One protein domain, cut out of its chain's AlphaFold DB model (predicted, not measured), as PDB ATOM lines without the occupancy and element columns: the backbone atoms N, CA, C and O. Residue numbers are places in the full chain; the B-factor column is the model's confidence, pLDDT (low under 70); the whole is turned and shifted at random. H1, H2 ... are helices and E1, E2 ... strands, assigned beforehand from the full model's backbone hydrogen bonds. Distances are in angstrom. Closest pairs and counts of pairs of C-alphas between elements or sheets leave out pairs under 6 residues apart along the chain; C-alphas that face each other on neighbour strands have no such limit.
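Overview. This is residues 187 to 301 of the 643 residues of the protein "Complement component C1q receptor" of Rattus norvegicus (UniProt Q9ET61). What shape is it? It is flat, with little regular structure, in two lobes: one holds E1-E2-E3, a meander of antiparallel neighbours, and hairpin E4-E5, the other H1 and hairpins E6-E7 and E8-E9. How built? Under half of the 115 printed residues are in named elements, mostly strand. It is compact, with a radius of gyration of the C-alphas of 14.4 A, and spans 45 by 42 by 20 A.

Arrangement. Which strands pair? E1, residues 196 to 201, and E2, residues 219 to 224, form a hairpin with a long link; N 199 and O 221 are 2.9 A apart. Where is the helix? H1, residues 264 to 267, too short for O i to N i+4 pairs, is apart from both.

Along the chain. Where does E1 begin? C-alpha 196 is at (-37.283, -11.961, 31.180). Where is the last strand? E9, residues 297 to 299, ends with C-alpha 299 at (-48.009, 14.521, 27.139).

Size, cuts and confidence. Any cut? The printed part has none. Low confidence? Residues 227 to 228 and 300 to 301 have pLDDT under 70.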
ATOM      1  N   CYS A 187     -31.969   7.313  25.324       88.28
ATOM      2  CA  CYS A 187     -33.166   6.528  25.031       88.28
ATOM      3  C   CYS A 187     -34.028   6.360  26.294       88.28
ATOM      4  O   CYS A 187     -33.510   6.347  27.417       88.28
ATOM      5  N   SER A 188     -35.333   6.152  26.100       86.54
ATOM      6  CA  SER A 188     -36.227   5.621  27.135       86.54
ATOM      7  C   SER A 188     -35.752   4.237  27.617       86.54
ATOM      8  O   SER A 188     -35.108   3.505  26.856       86.54
ATOM      9  N   PRO A 189     -36.029   3.844  28.871       88.40
ATOM     10  CA  PRO A 189     -35.780   2.483  29.322       88.40
ATOM     11  C   PRO A 189     -36.768   1.516  28.653       88.40
ATOM     12  O   PRO A 189     -37.967   1.776  28.587       88.40
ATOM     13  N   LEU A 190     -36.260   0.382  28.173       88.72
ATOM     14  CA  LEU A 190     -37.060  -0.715  27.633       88.72
ATOM     15  C   LEU A 190     -37.935  -1.336  28.728       88.72
ATOM     16  O   LEU A 190     -37.438  -1.696  29.796       88.72
ATOM     17  N   ALA A 191     -39.218  -1.522  28.427       84.18
ATOM     18  CA  ALA A 191     -40.160  -2.236  29.278       84.18
ATOM     19  C   ALA A 191     -40.363  -3.684  28.797       84.18
ATOM     20  O   ALA A 191     -40.402  -3.959  27.593       84.18
ATOM     21  N   LEU A 192     -40.514  -4.610  29.749       87.66
ATOM     22  CA  LEU A 192     -40.818  -6.017  29.475       87.66
ATOM     23  C   LEU A 192     -42.311  -6.290  29.723       87.66
ATOM     24  O   LEU A 192     -42.813  -6.037  30.819       87.66
ATOM     25  N   GLY A 193     -42.994  -6.837  28.717       85.10
ATOM     26  CA  GLY A 193     -44.383  -7.313  28.746       85.10
ATOM     27  C   GLY A 193     -44.518  -8.821  28.975       85.10
ATOM     28  O   GLY A 193     -45.475  -9.445  28.523       85.10
ATOM     29  N   GLY A 194     -43.528  -9.424  29.629       86.05
ATOM     30  CA  GLY A 194     -43.498 -10.840  29.981       86.05
ATOM     31  C   GLY A 194     -42.200 -11.211  30.708       86.05
ATOM     32  O   GLY A 194     -41.331 -10.350  30.886       86.05
ATOM     33  N   PRO A 195     -42.060 -12.474  31.153       85.79
ATOM     34  CA  PRO A 195     -40.899 -12.924  31.913       85.79
ATOM     35  C   PRO A 195     -39.602 -12.768  31.110       85.79
ATOM     36  O   PRO A 195     -39.502 -13.172  29.947       85.79
ATOM     37  N   GLY A 196     -38.599 -12.181  31.758       87.51
ATOM     38  CA  GLY A 196     -37.283 -11.961  31.180       87.51
ATOM     39  C   GLY A 196     -36.363 -11.145  32.084       87.51
ATOM     40  O   GLY A 196     -36.788 -10.592  33.099       87.51
ATOM     41  N   GLN A 197     -35.091 -11.064  31.698       89.57
ATOM     42  CA  GLN A 197     -34.067 -10.262  32.362       89.57
ATOM     43  C   GLN A 197     -33.511  -9.205  31.402       89.57
ATOM     44  O   GLN A 197     -33.123  -9.507  30.274       89.57
ATOM     45  N   LEU A 198     -33.435  -7.969  31.891       90.61
ATOM     46  CA  LEU A 198     -32.923  -6.796  31.190       90.61
ATOM     47  C   LEU A 198     -31.644  -6.305  31.876       90.61
ATOM     48  O   LEU A 198     -31.626  -6.108  33.091       90.61
ATOM     49  N   THR A 199     -30.592  -6.077  31.092       93.17
ATOM     50  CA  THR A 199     -29.303  -5.560  31.567       93.17
ATOM     51  C   THR A 199     -28.752  -4.548  30.565       93.17
ATOM     52  O   THR A 199     -28.495  -4.890  29.412       93.17
ATOM     53  N   TYR A 200     -28.533  -3.311  31.002       93.77
ATOM     54  CA  TYR A 200     -27.869  -2.267  30.226       93.77
ATOM     55  C   TYR A 200     -26.365  -2.268  30.485       93.77
ATOM     56  O   TYR A 200     -25.941  -2.324  31.638       93.77
ATOM     57  N   THR A 201     -25.574  -2.104  29.428       93.25
ATOM     58  CA  THR A 201     -24.148  -1.761  29.493       93.25
ATOM     59  C   THR A 201     -23.952  -0.391  28.852       93.25
ATOM     60  O   THR A 201     -24.291  -0.178  27.686       93.25
ATOM     61  N   THR A 202     -23.435   0.551  29.634       92.29
ATOM     62  CA  THR A 202     -23.234   1.952  29.227       92.29
ATOM     63  C   THR A 202     -21.881   2.164  28.526       92.29
ATOM     64  O   THR A 202     -20.976   1.340  28.682       92.29
ATOM     65  N   PRO A 203     -21.673   3.285  27.800       90.03
ATOM     66  CA  PRO A 203     -20.380   3.594  27.174       90.03
ATOM     67  C   PRO A 203     -19.203   3.714  28.158       90.03
ATOM     68  O   PRO A 203     -18.060   3.496  27.771       90.03
ATOM     69  N   PHE A 204     -19.480   4.026  29.430       88.65
ATOM     70  CA  PHE A 204     -18.503   4.093  30.525       88.65
ATOM     71  C   PHE A 204     -18.388   2.767  31.302       88.65
ATOM     72  O   PHE A 204     -17.986   2.758  32.458       88.65
ATOM     73  N   GLN A 205     -18.738   1.645  30.658       86.34
ATOM     74  CA  GLN A 205     -18.616   0.255  31.134       86.34
ATOM     75  C   GLN A 205     -19.509  -0.140  32.328       86.34
ATOM     76  O   GLN A 205     -19.693  -1.336  32.576       86.34
ATOM     77  N   ALA A 206     -20.158   0.817  32.998       86.83
ATOM     78  CA  ALA A 206     -21.137   0.539  34.046       86.83
ATOM     79  C   ALA A 206     -22.278  -0.349  33.527       86.83
ATOM     80  O   ALA A 206     -22.812  -0.114  32.434       86.83
ATOM     81  N   THR A 207     -22.665  -1.344  34.328       88.89
ATOM     82  CA  THR A 207     -23.678  -2.351  33.982       88.89
ATOM     83  C   THR A 207     -24.790  -2.383  35.033       88.89
ATOM     84  O   THR A 207     -24.517  -2.529  36.221       88.89
ATOM     85  N   THR A 208     -26.049  -2.225  34.614       89.23
ATOM     86  CA  THR A 208     -27.211  -2.068  35.516       89.23
ATOM     87  C   THR A 208     -28.517  -2.506  34.845       89.23
ATOM     88  O   THR A 208     -28.669  -2.383  33.635       89.23
ATOM     89  N   SER A 209     -29.482  -3.008  35.618       86.11
ATOM     90  CA  SER A 209     -30.823  -3.385  35.141       86.11
ATOM     91  C   SER A 209     -31.883  -2.285  35.311       86.11
ATOM     92  O   SER A 209     -32.980  -2.411  34.774       86.11
ATOM     93  N   SER A 210     -31.579  -1.204  36.040       82.76
ATOM     94  CA  SER A 210     -32.554  -0.172  36.420       82.76
ATOM     95  C   SER A 210     -31.987   1.232  36.204       82.76
ATOM     96  O   SER A 210     -31.254   1.754  37.043       82.76
ATOM     97  N   LEU A 211     -32.377   1.861  35.095       85.09
ATOM     98  CA  LEU A 211     -32.088   3.254  34.747       85.09
ATOM     99  C   LEU A 211     -33.394   3.983  34.405       85.09
ATOM    100  O   LEU A 211     -34.274   3.394  33.781       85.09
ATOM    101  N   LYS A 212     -33.507   5.262  34.785       85.00
ATOM    102  CA  LYS A 212     -34.646   6.130  34.418       85.00
ATOM    103  C   LYS A 212     -34.570   6.598  32.964       85.00
ATOM    104  O   LYS A 212     -35.587   6.657  32.286       85.00
ATOM    105  N   ALA A 213     -33.360   6.886  32.495       87.78
ATOM    106  CA  ALA A 213     -33.028   7.187  31.110       87.78
ATOM    107  C   ALA A 213     -31.672   6.542  30.778       87.78
ATOM    108  O   ALA A 213     -30.837   6.364  31.669       87.78
ATOM    109  N   VAL A 214     -31.452   6.147  29.522       91.91
ATOM    110  CA  VAL A 214     -30.300   5.315  29.135       91.91
ATOM    111  C   VAL A 214     -29.428   6.053  28.113       91.91
ATOM    112  O   VAL A 214     -29.938   6.425  27.056       91.91
ATOM    113  N   PRO A 215     -28.128   6.293  28.371       92.74
ATOM    114  CA  PRO A 215     -27.321   7.169  27.525       92.74
ATOM    115  C   PRO A 215     -27.101   6.616  26.113       92.74
ATOM    116  O   PRO A 215     -27.002   5.402  25.912       92.74
ATOM    117  N   PHE A 216     -26.987   7.520  25.135       91.67
ATOM    118  CA  PHE A 216     -26.635   7.194  23.750       91.67
ATOM    119  C   PHE A 216     -25.434   6.233  23.660       91.67
ATOM    120  O   PHE A 216     -24.479   6.347  24.425       91.67
ATOM    121  N   ALA A 217     -25.493   5.302  22.703       92.36
ATOM    122  CA  ALA A 217     -24.547   4.206  22.491       92.36
ATOM    123  C   ALA A 217     -24.468   3.145  23.612       92.36
ATOM    124  O   ALA A 217     -23.626   2.252  23.536       92.36
ATOM    125  N   SER A 218     -25.367   3.166  24.607       94.10
ATOM    126  CA  SER A 218     -25.567   2.007  25.494       94.10
ATOM    127  C   SER A 218     -26.142   0.810  24.738       94.10
ATOM    128  O   SER A 218     -26.971   0.969  23.836       94.10
ATOM    129  N   VAL A 219     -25.771  -0.392  25.174       94.69
ATOM    130  CA  VAL A 219     -26.355  -1.660  24.721       94.69
ATOM    131  C   VAL A 219     -27.328  -2.169  25.782       94.69
ATOM    132  O   VAL A 219     -27.004  -2.162  26.967       94.69
ATOM    133  N   ALA A 220     -28.503  -2.638  25.367       93.83
ATOM    134  CA  ALA A 220     -29.422  -3.393  26.209       93.83
ATOM    135  C   ALA A 220     -29.386  -4.870  25.807       93.83
ATOM    136  O   ALA A 220     -29.656  -5.216  24.657       93.83
ATOM    137  N   ASN A 221     -29.055  -5.729  26.764       93.38
ATOM    138  CA  ASN A 221     -29.161  -7.177  26.663       93.38
ATOM    139  C   ASN A 221     -30.494  -7.613  27.291       93.38
ATOM    140  O   ASN A 221     -30.761  -7.289  28.451       93.38
ATOM    141  N   VAL A 222     -31.330  -8.310  26.520       92.19
ATOM    142  CA  VAL A 222     -32.694  -8.697  26.902       92.19
ATOM    143  C   VAL A 222     -32.873 -10.195  26.701       92.19
ATOM    144  O   VAL A 222     -32.954 -10.676  25.572       92.19
ATOM    145  N   VAL A 223     -32.952 -10.935  27.802       91.46
ATOM    146  CA  VAL A 223     -33.232 -12.374  27.816       91.46
ATOM    147  C   VAL A 223     -34.727 -12.564  28.038       91.46
ATOM    148  O   VAL A 223     -35.215 -12.251  29.117       91.46
ATOM    149  N   CYS A 224     -35.454 -13.059  27.039       88.75
ATOM    150  CA  CYS A 224     -36.893 -13.320  27.131       88.75
ATOM    151  C   CYS A 224     -37.201 -14.804  27.356       88.75
ATOM    152  O   CYS A 224     -36.575 -15.654  26.721       88.75
ATOM    153  N   GLY A 225     -38.233 -15.090  28.151       81.75
ATOM    154  CA  GLY A 225     -38.779 -16.433  28.364       81.75
ATOM    155  C   GLY A 225     -38.467 -17.027  29.740       81.75
ATOM    156  O   GLY A 225     -37.555 -16.585  30.439       81.75
ATOM    157  N   ASP A 226     -39.237 -18.051  30.107       71.28
ATOM    158  CA  ASP A 226     -38.954 -18.906  31.263       71.28
ATOM    159  C   ASP A 226     -37.720 -19.795  30.968       71.28
ATOM    160  O   ASP A 226     -37.408 -20.071  29.807       71.28
ATOM    161  N   GLU A 227     -37.023 -20.268  32.011       66.75
ATOM    162  CA  GLU A 227     -35.641 -20.805  31.968       66.75
ATOM    163  C   GLU A 227     -35.349 -21.923  30.938       66.75
ATOM    164  O   GLU A 227     -34.186 -22.176  30.624       66.75
ATOM    165  N   ALA A 228     -36.375 -22.589  30.398       63.29
ATOM    166  CA  ALA A 228     -36.248 -23.683  29.433       63.29
ATOM    167  C   ALA A 228     -35.975 -23.241  27.975       63.29
ATOM    168  O   ALA A 228     -35.337 -23.990  27.239       63.29
ATOM    169  N   GLU A 229     -36.433 -22.056  27.546       70.44
ATOM    170  CA  GLU A 229     -36.237 -21.536  26.174       70.44
ATOM    171  C   GLU A 229     -35.898 -20.034  26.173       70.44
ATOM    172  O   GLU A 229     -36.604 -19.200  25.597       70.44
ATOM    173  N   SER A 230     -34.794 -19.670  26.825       76.86
ATOM    174  CA  SER A 230     -34.335 -18.282  26.889       76.86
ATOM    175  C   SER A 230     -33.857 -17.753  25.524       76.86
ATOM    176  O   SER A 230     -32.943 -18.290  24.894       76.86
ATOM    177  N   LYS A 231     -34.471 -16.659  25.055       84.81
ATOM    178  CA  LYS A 231     -34.120 -15.961  23.804       84.81
ATOM    179  C   LYS A 231     -33.455 -14.625  24.112       84.81
ATOM    180  O   LYS A 231     -34.119 -13.677  24.528       84.81
ATOM    181  N   THR A 232     -32.147 -14.558  23.886       88.97
ATOM    182  CA  THR A 232     -31.323 -13.366  24.128       88.97
ATOM    183  C   THR A 232     -31.309 -12.443  22.911       88.97
ATOM    184  O   THR A 232     -30.894 -12.846  21.826       88.97
ATOM    185  N   ASN A 233     -31.721 -11.193  23.104       90.72
ATOM    186  CA  ASN A 233     -31.741 -10.134  22.099       90.72
ATOM    187  C   ASN A 233     -30.855  -8.963  22.543       90.72
ATOM    188  O   ASN A 233     -30.794  -8.639  23.729       90.72
ATOM    189  N   TYR A 234     -30.203  -8.303  21.585       92.42
ATOM    190  CA  TYR A 234     -29.345  -7.144  21.834       92.42
ATOM    191  C   TYR A 234     -29.871  -5.922  21.085       92.42
ATOM    192  O   TYR A 234     -30.041  -5.965  19.865       92.42
ATOM    193  N   TYR A 235     -30.071  -4.822  21.806       93.39
ATOM    194  CA  TYR A 235     -30.503  -3.538  21.257       93.39
ATOM    195  C   TYR A 235     -29.440  -2.469  21.523       93.39
ATOM    196  O   TYR A 235     -28.744  -2.514  22.536       93.39
ATOM    197  N   LEU A 236     -29.315  -1.494  20.622       93.53
ATOM    198  CA  LEU A 236     -28.344  -0.401  20.718       93.53
ATOM    199  C   LEU A 236     -29.084   0.937  20.717       93.53
ATOM    200  O   LEU A 236     -29.824   1.222  19.775       93.53
ATOM    201  N   CYS A 237     -28.859   1.765  21.738       92.65
ATOM    202  CA  CYS A 237     -29.436   3.103  21.806       92.65
ATOM    203  C   CYS A 237     -28.760   4.007  20.765       92.65
ATOM    204  O   CYS A 237     -27.626   4.456  20.954       92.65
ATOM    205  N   LYS A 238     -29.448   4.253  19.645       91.47
ATOM    206  CA  LYS A 238     -28.935   4.997  18.484       91.47
ATOM    207  C   LYS A 238     -29.757   6.257  18.228       91.47
ATOM    208  O   LYS A 238     -30.939   6.313  18.545       91.47
ATOM    209  N   GLU A 239     -29.133   7.248  17.606       89.25
ATOM    210  CA  GLU A 239     -29.852   8.385  17.033       89.25
ATOM    211  C   GLU A 239     -30.542   7.930  15.733       89.25
ATOM    212  O   GLU A 239     -29.901   7.310  14.882       89.25
ATOM    213  N   THR A 240     -31.846   8.179  15.596       82.19
ATOM    214  CA  THR A 240     -32.644   7.798  14.413       82.19
ATOM    215  C   THR A 240     -32.890   8.983  13.487       82.19
ATOM    216  O   THR A 240     -32.686   8.878  12.278       82.19
ATOM    217  N   THR A 241     -33.271  10.119  14.062       79.07
ATOM    218  CA  THR A 241     -33.329  11.446  13.436       79.07
ATOM    219  C   THR A 241     -32.668  12.457  14.376       79.07
ATOM    220  O   THR A 241     -32.323  12.115  15.507       79.07
ATOM    221  N   ALA A 242     -32.418  13.687  13.919       79.79
ATOM    222  CA  ALA A 242     -31.613  14.654  14.668       79.79
ATOM    223  C   ALA A 242     -32.182  14.932  16.078       79.79
ATOM    224  O   ALA A 242     -33.233  15.550  16.219       79.79
ATOM    225  N   GLY A 243     -31.469  14.484  17.117       78.55
ATOM    226  CA  GLY A 243     -31.885  14.614  18.519       78.55
ATOM    227  C   GLY A 243     -32.896  13.572  19.024       78.55
ATOM    228  O   GLY A 243     -33.264  13.631  20.195       78.55
ATOM    229  N   VAL A 244     -33.319  12.608  18.196       80.32
ATOM    230  CA  VAL A 244     -34.224  11.514  18.592       80.32
ATOM    231  C   VAL A 244     -33.423  10.232  18.787       80.32
ATOM    232  O   VAL A 244     -32.732   9.773  17.875       80.32
ATOM    233  N   PHE A 245     -33.524   9.640  19.976       83.71
ATOM    234  CA  PHE A 245     -32.742   8.476  20.391       83.71
ATOM    235  C   PHE A 245     -33.661   7.289  20.663       83.71
ATOM    236  O   PHE A 245     -34.575   7.379  21.481       83.71
ATOM    237  N   HIS A 246     -33.430   6.174  19.971       86.99
ATOM    238  CA  HIS A 246     -34.310   5.013  20.024       86.99
ATOM    239  C   HIS A 246     -33.547   3.691  19.863       86.99
ATOM    240  O   HIS A 246     -32.521   3.620  19.186       86.99
ATOM    241  N   TRP A 247     -34.079   2.618  20.449       89.40
ATOM    242  CA  TRP A 247     -33.514   1.264  20.368       89.40
ATOM    243  C   TRP A 247     -33.710   0.603  18.997       89.40
ATOM    244  O   TRP A 247     -32.955  -0.291  18.614       89.40
ATOM    245  N   GLY A 248     -34.706   1.056  18.230       83.82
ATOM    246  CA  GLY A 248     -35.088   0.463  16.945       83.82
ATOM    247  C   GLY A 248     -36.048  -0.727  17.049       83.82
ATOM    248  O   GLY A 248     -36.387  -1.301  16.020       83.82
ATOM    249  N   SER A 249     -36.493  -1.071  18.258       81.37
ATOM    250  CA  SER A 249     -37.647  -1.929  18.542       81.37
ATOM    251  C   SER A 249     -38.879  -1.069  18.808       81.37
ATOM    252  O   SER A 249     -38.768  -0.100  19.553       81.37
ATOM    253  N   SER A 250     -40.037  -1.435  18.266       78.57
ATOM    254  CA  SER A 250     -41.336  -0.894  18.678       78.57
ATOM    255  C   SER A 250     -42.172  -1.988  19.346       78.57
ATOM    256  O   SER A 250     -42.054  -3.167  19.007       78.57
ATOM    257  N   GLY A 251     -43.006  -1.587  20.301       83.65
ATOM    258  CA  GLY A 251     -43.766  -2.467  21.178       83.65
ATOM    259  C   GLY A 251     -42.976  -2.941  22.409       83.65
ATOM    260  O   GLY A 251     -41.744  -2.842  22.453       83.65
ATOM    261  N   PRO A 252     -43.680  -3.466  23.426       83.93
ATOM    262  CA  PRO A 252     -43.056  -4.036  24.615       83.93
ATOM    263  C   PRO A 252     -42.255  -5.300  24.273       83.93
ATOM    264  O   PRO A 252     -42.600  -6.058  23.366       83.93
ATOM    265  N   LEU A 253     -41.176  -5.552  25.017       87.84
ATOM    266  CA  LEU A 253     -40.317  -6.717  24.791       87.84
ATOM    267  C   LEU A 253     -40.772  -7.931  25.610       87.84
ATOM    268  O   LEU A 253     -41.452  -7.799  26.621       87.84
ATOM    269  N   CYS A 254     -40.375  -9.133  25.186       88.41
ATOM    270  CA  CYS A 254     -40.716 -10.403  25.847       88.41
ATOM    271  C   CYS A 254     -42.227 -10.701  25.982       88.41
ATOM    272  O   CYS A 254     -42.616 -11.467  26.862       88.41
ATOM    273  N   VAL A 255     -43.066 -10.134  25.102       84.80
ATOM    274  CA  VAL A 255     -44.519 -10.391  25.024       84.80
ATOM    275  C   VAL A 255     -44.828 -11.887  25.080       84.80
ATOM    276  O   VAL A 255     -44.276 -12.678  24.312       84.80
ATOM    277  N   SER A 256     -45.747 -12.263  25.969       81.88
ATOM    278  CA  SER A 256     -46.196 -13.643  26.145       81.88
ATOM    279  C   SER A 256     -47.728 -13.730  26.098       81.88
ATOM    280  O   SER A 256     -48.380 -13.174  26.988       81.88
ATOM    281  N   PRO A 257     -48.320 -14.477  25.140       80.59
ATOM    282  CA  PRO A 257     -49.776 -14.660  25.037       80.59
ATOM    283  C   PRO A 257     -50.438 -15.271  26.280       80.59
ATOM    284  O   PRO A 257     -51.642 -15.151  26.470       80.59
ATOM    285  N   LYS A 258     -49.649 -15.921  27.148       82.35
ATOM    286  CA  LYS A 258     -50.092 -16.478  28.436       82.35
ATOM    287  C   LYS A 258     -50.315 -15.407  29.514       82.35
ATOM    288  O   LYS A 258     -51.019 -15.672  30.484       82.35
ATOM    289  N   PHE A 259     -49.665 -14.250  29.388       83.83
ATOM    290  CA  PHE A 259     -49.605 -13.233  30.439       83.83
ATOM    291  C   PHE A 259     -50.250 -11.897  30.058       83.83
ATOM    292  O   PHE A 259     -50.727 -11.214  30.962       83.83
ATOM    293  N   GLY A 260     -50.297 -11.532  28.771       85.04
ATOM    294  CA  GLY A 260     -51.034 -10.354  28.298       85.04
ATOM    295  C   GLY A 260     -50.688  -9.067  29.057       85.04
ATOM    296  O   GLY A 260     -49.521  -8.791  29.343       85.04
ATOM    297  N   CYS A 261     -51.714  -8.312  29.451       90.19
ATOM    298  CA  CYS A 261     -51.556  -7.133  30.303       90.19
ATOM    299  C   CYS A 261     -51.321  -7.488  31.783       90.19
ATOM    300  O   CYS A 261     -50.828  -6.658  32.550       90.19
ATOM    301  N   SER A 262     -51.629  -8.722  32.200       88.60
ATOM    302  CA  SER A 262     -51.534  -9.170  33.598       88.60
ATOM    303  C   SER A 262     -50.097  -9.243  34.140       88.60
ATOM    304  O   SER A 262     -49.901  -9.185  35.354       88.60
ATOM    305  N   PHE A 263     -49.074  -9.335  33.279       86.43
ATOM    306  CA  PHE A 263     -47.672  -9.187  33.685       86.43
ATOM    307  C   PHE A 263     -47.180  -7.765  33.406       86.43
ATOM    308  O   PHE A 263     -47.131  -7.341  32.255       86.43
ATOM    309  N   ASN A 264     -46.771  -7.041  34.454       86.45
ATOM    310  CA  ASN A 264     -46.132  -5.720  34.355       86.45
ATOM    311  C   ASN A 264     -46.904  -4.701  33.476       86.45
ATOM    312  O   ASN A 264     -46.289  -3.927  32.747       86.45
ATOM    313  N   ASN A 265     -48.246  -4.726  33.502       91.06
ATOM    314  CA  ASN A 265     -49.112  -3.907  32.635       91.06
ATOM    315  C   ASN A 265     -48.835  -4.110  31.128       91.06
ATOM    316  O   ASN A 265     -48.849  -3.157  30.353       91.06
ATOM    317  N   GLY A 266     -48.449  -5.323  30.718       86.70
ATOM    318  CA  GLY A 266     -47.971  -5.617  29.362       86.70
ATOM    319  C   GLY A 266     -46.670  -4.895  28.982       86.70
ATOM    320  O   GLY A 266     -46.266  -4.912  27.825       86.70
ATOM    321  N   GLY A 267     -45.995  -4.241  29.930       87.90
ATOM    322  CA  GLY A 267     -44.897  -3.311  29.669       87.90
ATOM    323  C   GLY A 267     -45.350  -1.910  29.238       87.90
ATOM    324  O   GLY A 267     -44.499  -1.081  28.940       87.90
ATOM    325  N   CYS A 268     -46.652  -1.615  29.211       91.64
ATOM    326  CA  CYS A 268     -47.196  -0.314  28.819       91.64
ATOM    327  C   CYS A 268     -47.026   0.742  29.924       91.64
ATOM    328  O   CYS A 268     -47.250   0.449  31.101       91.64
ATOM    329  N   GLN A 269     -46.695   1.993  29.567       88.97
ATOM    330  CA  GLN A 269     -46.491   3.057  30.565       88.97
ATOM    331  C   GLN A 269     -47.787   3.482  31.279       88.97
ATOM    332  O   GLN A 269     -47.749   3.796  32.469       88.97
ATOM    333  N   GLN A 270     -48.912   3.547  30.560       91.03
ATOM    334  CA  GLN A 270     -50.204   3.966  31.116       91.03
ATOM    335  C   GLN A 270     -51.213   2.823  31.079       91.03
ATOM    336  O   GLN A 270     -51.308   2.076  32.050       91.03
ATOM    337  N   ASP A 271     -51.941   2.661  29.976       93.10
ATOM    338  CA  ASP A 271     -53.068   1.737  29.918       93.10
ATOM    339  C   ASP A 271     -52.761   0.601  28.930       93.10
ATOM    340  O   ASP A 271     -52.152   0.811  27.877       93.10
ATOM    341  N   CYS A 272     -53.150  -0.623  29.287       93.12
ATOM    342  CA  CYS A 272     -52.905  -1.825  28.498       93.12
ATOM    343  C   CYS A 272     -54.240  -2.470  28.117       93.12
ATOM    344  O   CYS A 272     -55.076  -2.745  28.976       93.12
ATOM    345  N   PHE A 273     -54.437  -2.696  26.819       92.06
ATOM    346  CA  PHE A 273     -55.674  -3.217  26.248       92.06
ATOM    347  C   PHE A 273     -55.434  -4.616  25.688       92.06
ATOM    348  O   PHE A 273     -54.804  -4.768  24.635       92.06
ATOM    349  N   GLU A 274     -55.947  -5.634  26.379       88.67
ATOM    350  CA  GLU A 274     -55.925  -7.013  25.889       88.67
ATOM    351  C   GLU A 274     -56.758  -7.141  24.603       88.67
ATOM    352  O   GLU A 274     -57.800  -6.504  24.430       88.67
ATOM    353  N   GLY A 275     -56.243  -7.924  23.660       82.51
ATOM    354  CA  GLY A 275     -56.868  -8.244  22.385       82.51
ATOM    355  C   GLY A 275     -57.218  -9.728  22.292       82.51
ATOM    356  O   GLY A 275     -57.094 -10.490  23.251       82.51
ATOM    357  N   GLY A 276     -57.652 -10.158  21.107       78.44
ATOM    358  CA  GLY A 276     -57.865 -11.579  20.832       78.44
ATOM    359  C   GLY A 276     -56.558 -12.382  20.878       78.44
ATOM    360  O   GLY A 276     -55.481 -11.848  20.612       78.44
ATOM    361  N   ASP A 277     -56.668 -13.675  21.186       78.52
ATOM    362  CA  ASP A 277     -55.580 -14.668  21.084       78.52
ATOM    363  C   ASP A 277     -54.292 -14.321  21.872       78.52
ATOM    364  O   ASP A 277     -53.171 -14.602  21.453       78.52
ATOM    365  N   GLY A 278     -54.442 -13.649  23.021       74.70
ATOM    366  CA  GLY A 278     -53.323 -13.245  23.885       74.70
ATOM    367  C   GLY A 278     -52.460 -12.105  23.327       74.70
ATOM    368  O   GLY A 278     -51.441 -11.753  23.927       74.70
ATOM    369  N   SER A 279     -52.860 -11.499  22.205       82.10
ATOM    370  CA  SER A 279     -52.337 -10.196  21.791       82.10
ATOM    371  C   SER A 279     -52.787  -9.100  22.763       82.10
ATOM    372  O   SER A 279     -53.792  -9.237  23.457       82.10
ATOM    373  N   PHE A 280     -52.059  -7.988  22.809       87.79
ATOM    374  CA  PHE A 280     -52.484  -6.775  23.502       87.79
ATOM    375  C   PHE A 280     -51.823  -5.549  22.864       87.79
ATOM    376  O   PHE A 280     -50.879  -5.678  22.081       87.79
ATOM    377  N   ARG A 281     -52.322  -4.355  23.187       90.00
ATOM    378  CA  ARG A 281     -51.745  -3.075  22.755       90.00
ATOM    379  C   ARG A 281     -51.679  -2.090  23.914       90.00
ATOM    380  O   ARG A 281     -52.582  -2.053  24.747       90.00
ATOM    381  N   CYS A 282     -50.645  -1.261  23.932       92.07
ATOM    382  CA  CYS A 282     -50.590  -0.119  24.831       92.07
ATOM    383  C   CYS A 282     -51.466   1.025  24.313       92.07
ATOM    384  O   CYS A 282     -51.683   1.173  23.108       92.07
ATOM    385  N   GLY A 283     -51.932   1.859  25.232       90.64
ATOM    386  CA  GLY A 283     -52.547   3.143  24.942       90.64
ATOM    387  C   GLY A 283     -52.314   4.127  26.082       90.64
ATOM    388  O   GLY A 283     -51.660   3.820  27.083       90.64
ATOM    389  N   CYS A 284     -52.834   5.335  25.899       89.60
ATOM    390  CA  CYS A 284     -52.612   6.452  26.802       89.60
ATOM    391  C   CYS A 284     -53.937   7.115  27.173       89.60
ATOM    392  O   CYS A 284     -54.890   7.110  26.392       89.60
ATOM    393  N   ARG A 285     -53.959   7.727  28.354       85.06
ATOM    394  CA  ARG A 285     -55.105   8.450  28.905       85.06
ATOM    395  C   ARG A 285     -55.393   9.718  28.097       85.06
ATOM    396  O   ARG A 285     -54.487  10.235  27.437       85.06
ATOM    397  N   PRO A 286     -56.616  10.275  28.177       76.25
ATOM    398  CA  PRO A 286     -56.911  11.591  27.620       76.25
ATOM    399  C   PRO A 286     -55.858  12.631  28.039       76.25
ATOM    400  O   PRO A 286     -55.456  12.680  29.199       76.25
ATOM    401  N   GLY A 287     -55.381  13.426  27.077       71.41
ATOM    402  CA  GLY A 287     -54.254  14.355  27.261       71.41
ATOM    403  C   GLY A 287     -52.867  13.773  26.944       71.41
ATOM    404  O   GLY A 287     -51.907  14.526  26.838       71.41
ATOM    405  N   PHE A 288     -52.737  12.466  26.704       81.55
ATOM    406  CA  PHE A 288     -51.467  11.822  26.353       81.55
ATOM    407  C   PHE A 288     -51.503  11.216  24.945       81.55
ATOM    408  O   PHE A 288     -52.565  10.920  24.396       81.55
ATOM    409  N   ARG A 289     -50.325  11.036  24.340       82.17
ATOM    410  CA  ARG A 289     -50.146  10.361  23.046       82.17
ATOM    411  C   ARG A 289     -49.094   9.263  23.158       82.17
ATOM    412  O   ARG A 289     -48.049   9.469  23.778       82.17
ATOM    413  N   LEU A 290     -49.358   8.129  22.516       85.28
ATOM    414  CA  LEU A 290     -48.385   7.050  22.384       85.28
ATOM    415  C   LEU A 290     -47.261   7.490  21.426       85.28
ATOM    416  O   LEU A 290     -47.502   8.254  20.486       85.28
ATOM    417  N   LEU A 291     -46.034   7.053  21.692       79.53
ATOM    418  CA  LEU A 291     -44.869   7.275  20.833       79.53
ATOM    419  C   LEU A 291     -44.696   6.147  19.807       79.53
ATOM    420  O   LEU A 291     -45.346   5.105  19.878       79.53
ATOM    421  N   ASP A 292     -43.762   6.344  18.873       80.27
ATOM    422  CA  ASP A 292     -43.381   5.357  17.849       80.27
ATOM    423  C   ASP A 292     -42.780   4.063  18.447       80.27
ATOM    424  O   ASP A 292     -42.649   3.051  17.758       80.27
ATOM    425  N   ASP A 293     -42.424   4.084  19.736       80.79
ATOM    426  CA  ASP A 293     -42.031   2.905  20.514       80.79
ATOM    427  C   ASP A 293     -43.229   2.036  20.940       80.79
ATOM    428  O   ASP A 293     -43.029   0.939  21.454       80.79
ATOM    429  N   LEU A 294     -44.465   2.492  20.698       86.80
ATOM    430  CA  LEU A 294     -45.734   1.847  21.049       86.80
ATOM    431  C   LEU A 294     -45.878   1.488  22.541       86.80
ATOM    432  O   LEU A 294     -46.649   0.592  22.882       86.80
ATOM    433  N   VAL A 295     -45.153   2.178  23.429       87.67
ATOM    434  CA  VAL A 295     -45.101   1.900  24.878       87.67
ATOM    435  C   VAL A 295     -45.162   3.180  25.712       87.67
ATOM    436  O   VAL A 295     -45.884   3.227  26.715       87.67
ATOM    437  N   THR A 296     -44.408   4.207  25.313       84.13
ATOM    438  CA  THR A 296     -44.261   5.465  26.046       84.13
ATOM    439  C   THR A 296     -45.402   6.418  25.704       84.13
ATOM    440  O   THR A 296     -45.687   6.699  24.541       84.13
ATOM    441  N   CYS A 297     -46.021   6.971  26.740       86.08
ATOM    442  CA  CYS A 297     -47.023   8.020  26.665       86.08
ATOM    443  C   CYS A 297     -46.376   9.365  27.000       86.08
ATOM    444  O   CYS A 297     -46.143   9.679  28.169       86.08
ATOM    445  N   ALA A 298     -46.106  10.180  25.980       78.10
ATOM    446  CA  ALA A 298     -45.780  11.585  26.202       78.10
ATOM    447  C   ALA A 298     -47.068  12.381  26.434       78.10
ATOM    448  O   ALA A 298     -48.118  12.035  25.885       78.10
ATOM    449  N   SER A 299     -46.974  13.485  27.181       72.11
ATOM    450  CA  SER A 299     -48.009  14.521  27.139       72.11
ATOM    451  C   SER A 299     -48.260  14.885  25.672       72.11
ATOM    452  O   SER A 299     -47.336  15.213  24.912       72.11
ATOM    453  N   ARG A 300     -49.515  14.763  25.235       67.55
ATOM    454  CA  ARG A 300     -49.959  15.426  24.017       67.55
ATOM    455  C   ARG A 300     -50.014  16.884  24.432       67.55
ATOM    456  O   ARG A 300     -50.827  17.204  25.290       67.55
ATOM    457  N   ASN A 301     -49.189  17.750  23.828       68.91
ATOM    458  CA  ASN A 301     -49.367  19.198  23.978       68.91
ATOM    459  C   ASN A 301     -50.878  19.461  23.850       68.91
ATOM    460  O   ASN A 301     -51.430  19.090  22.809       68.91
TER     461      ASN A 301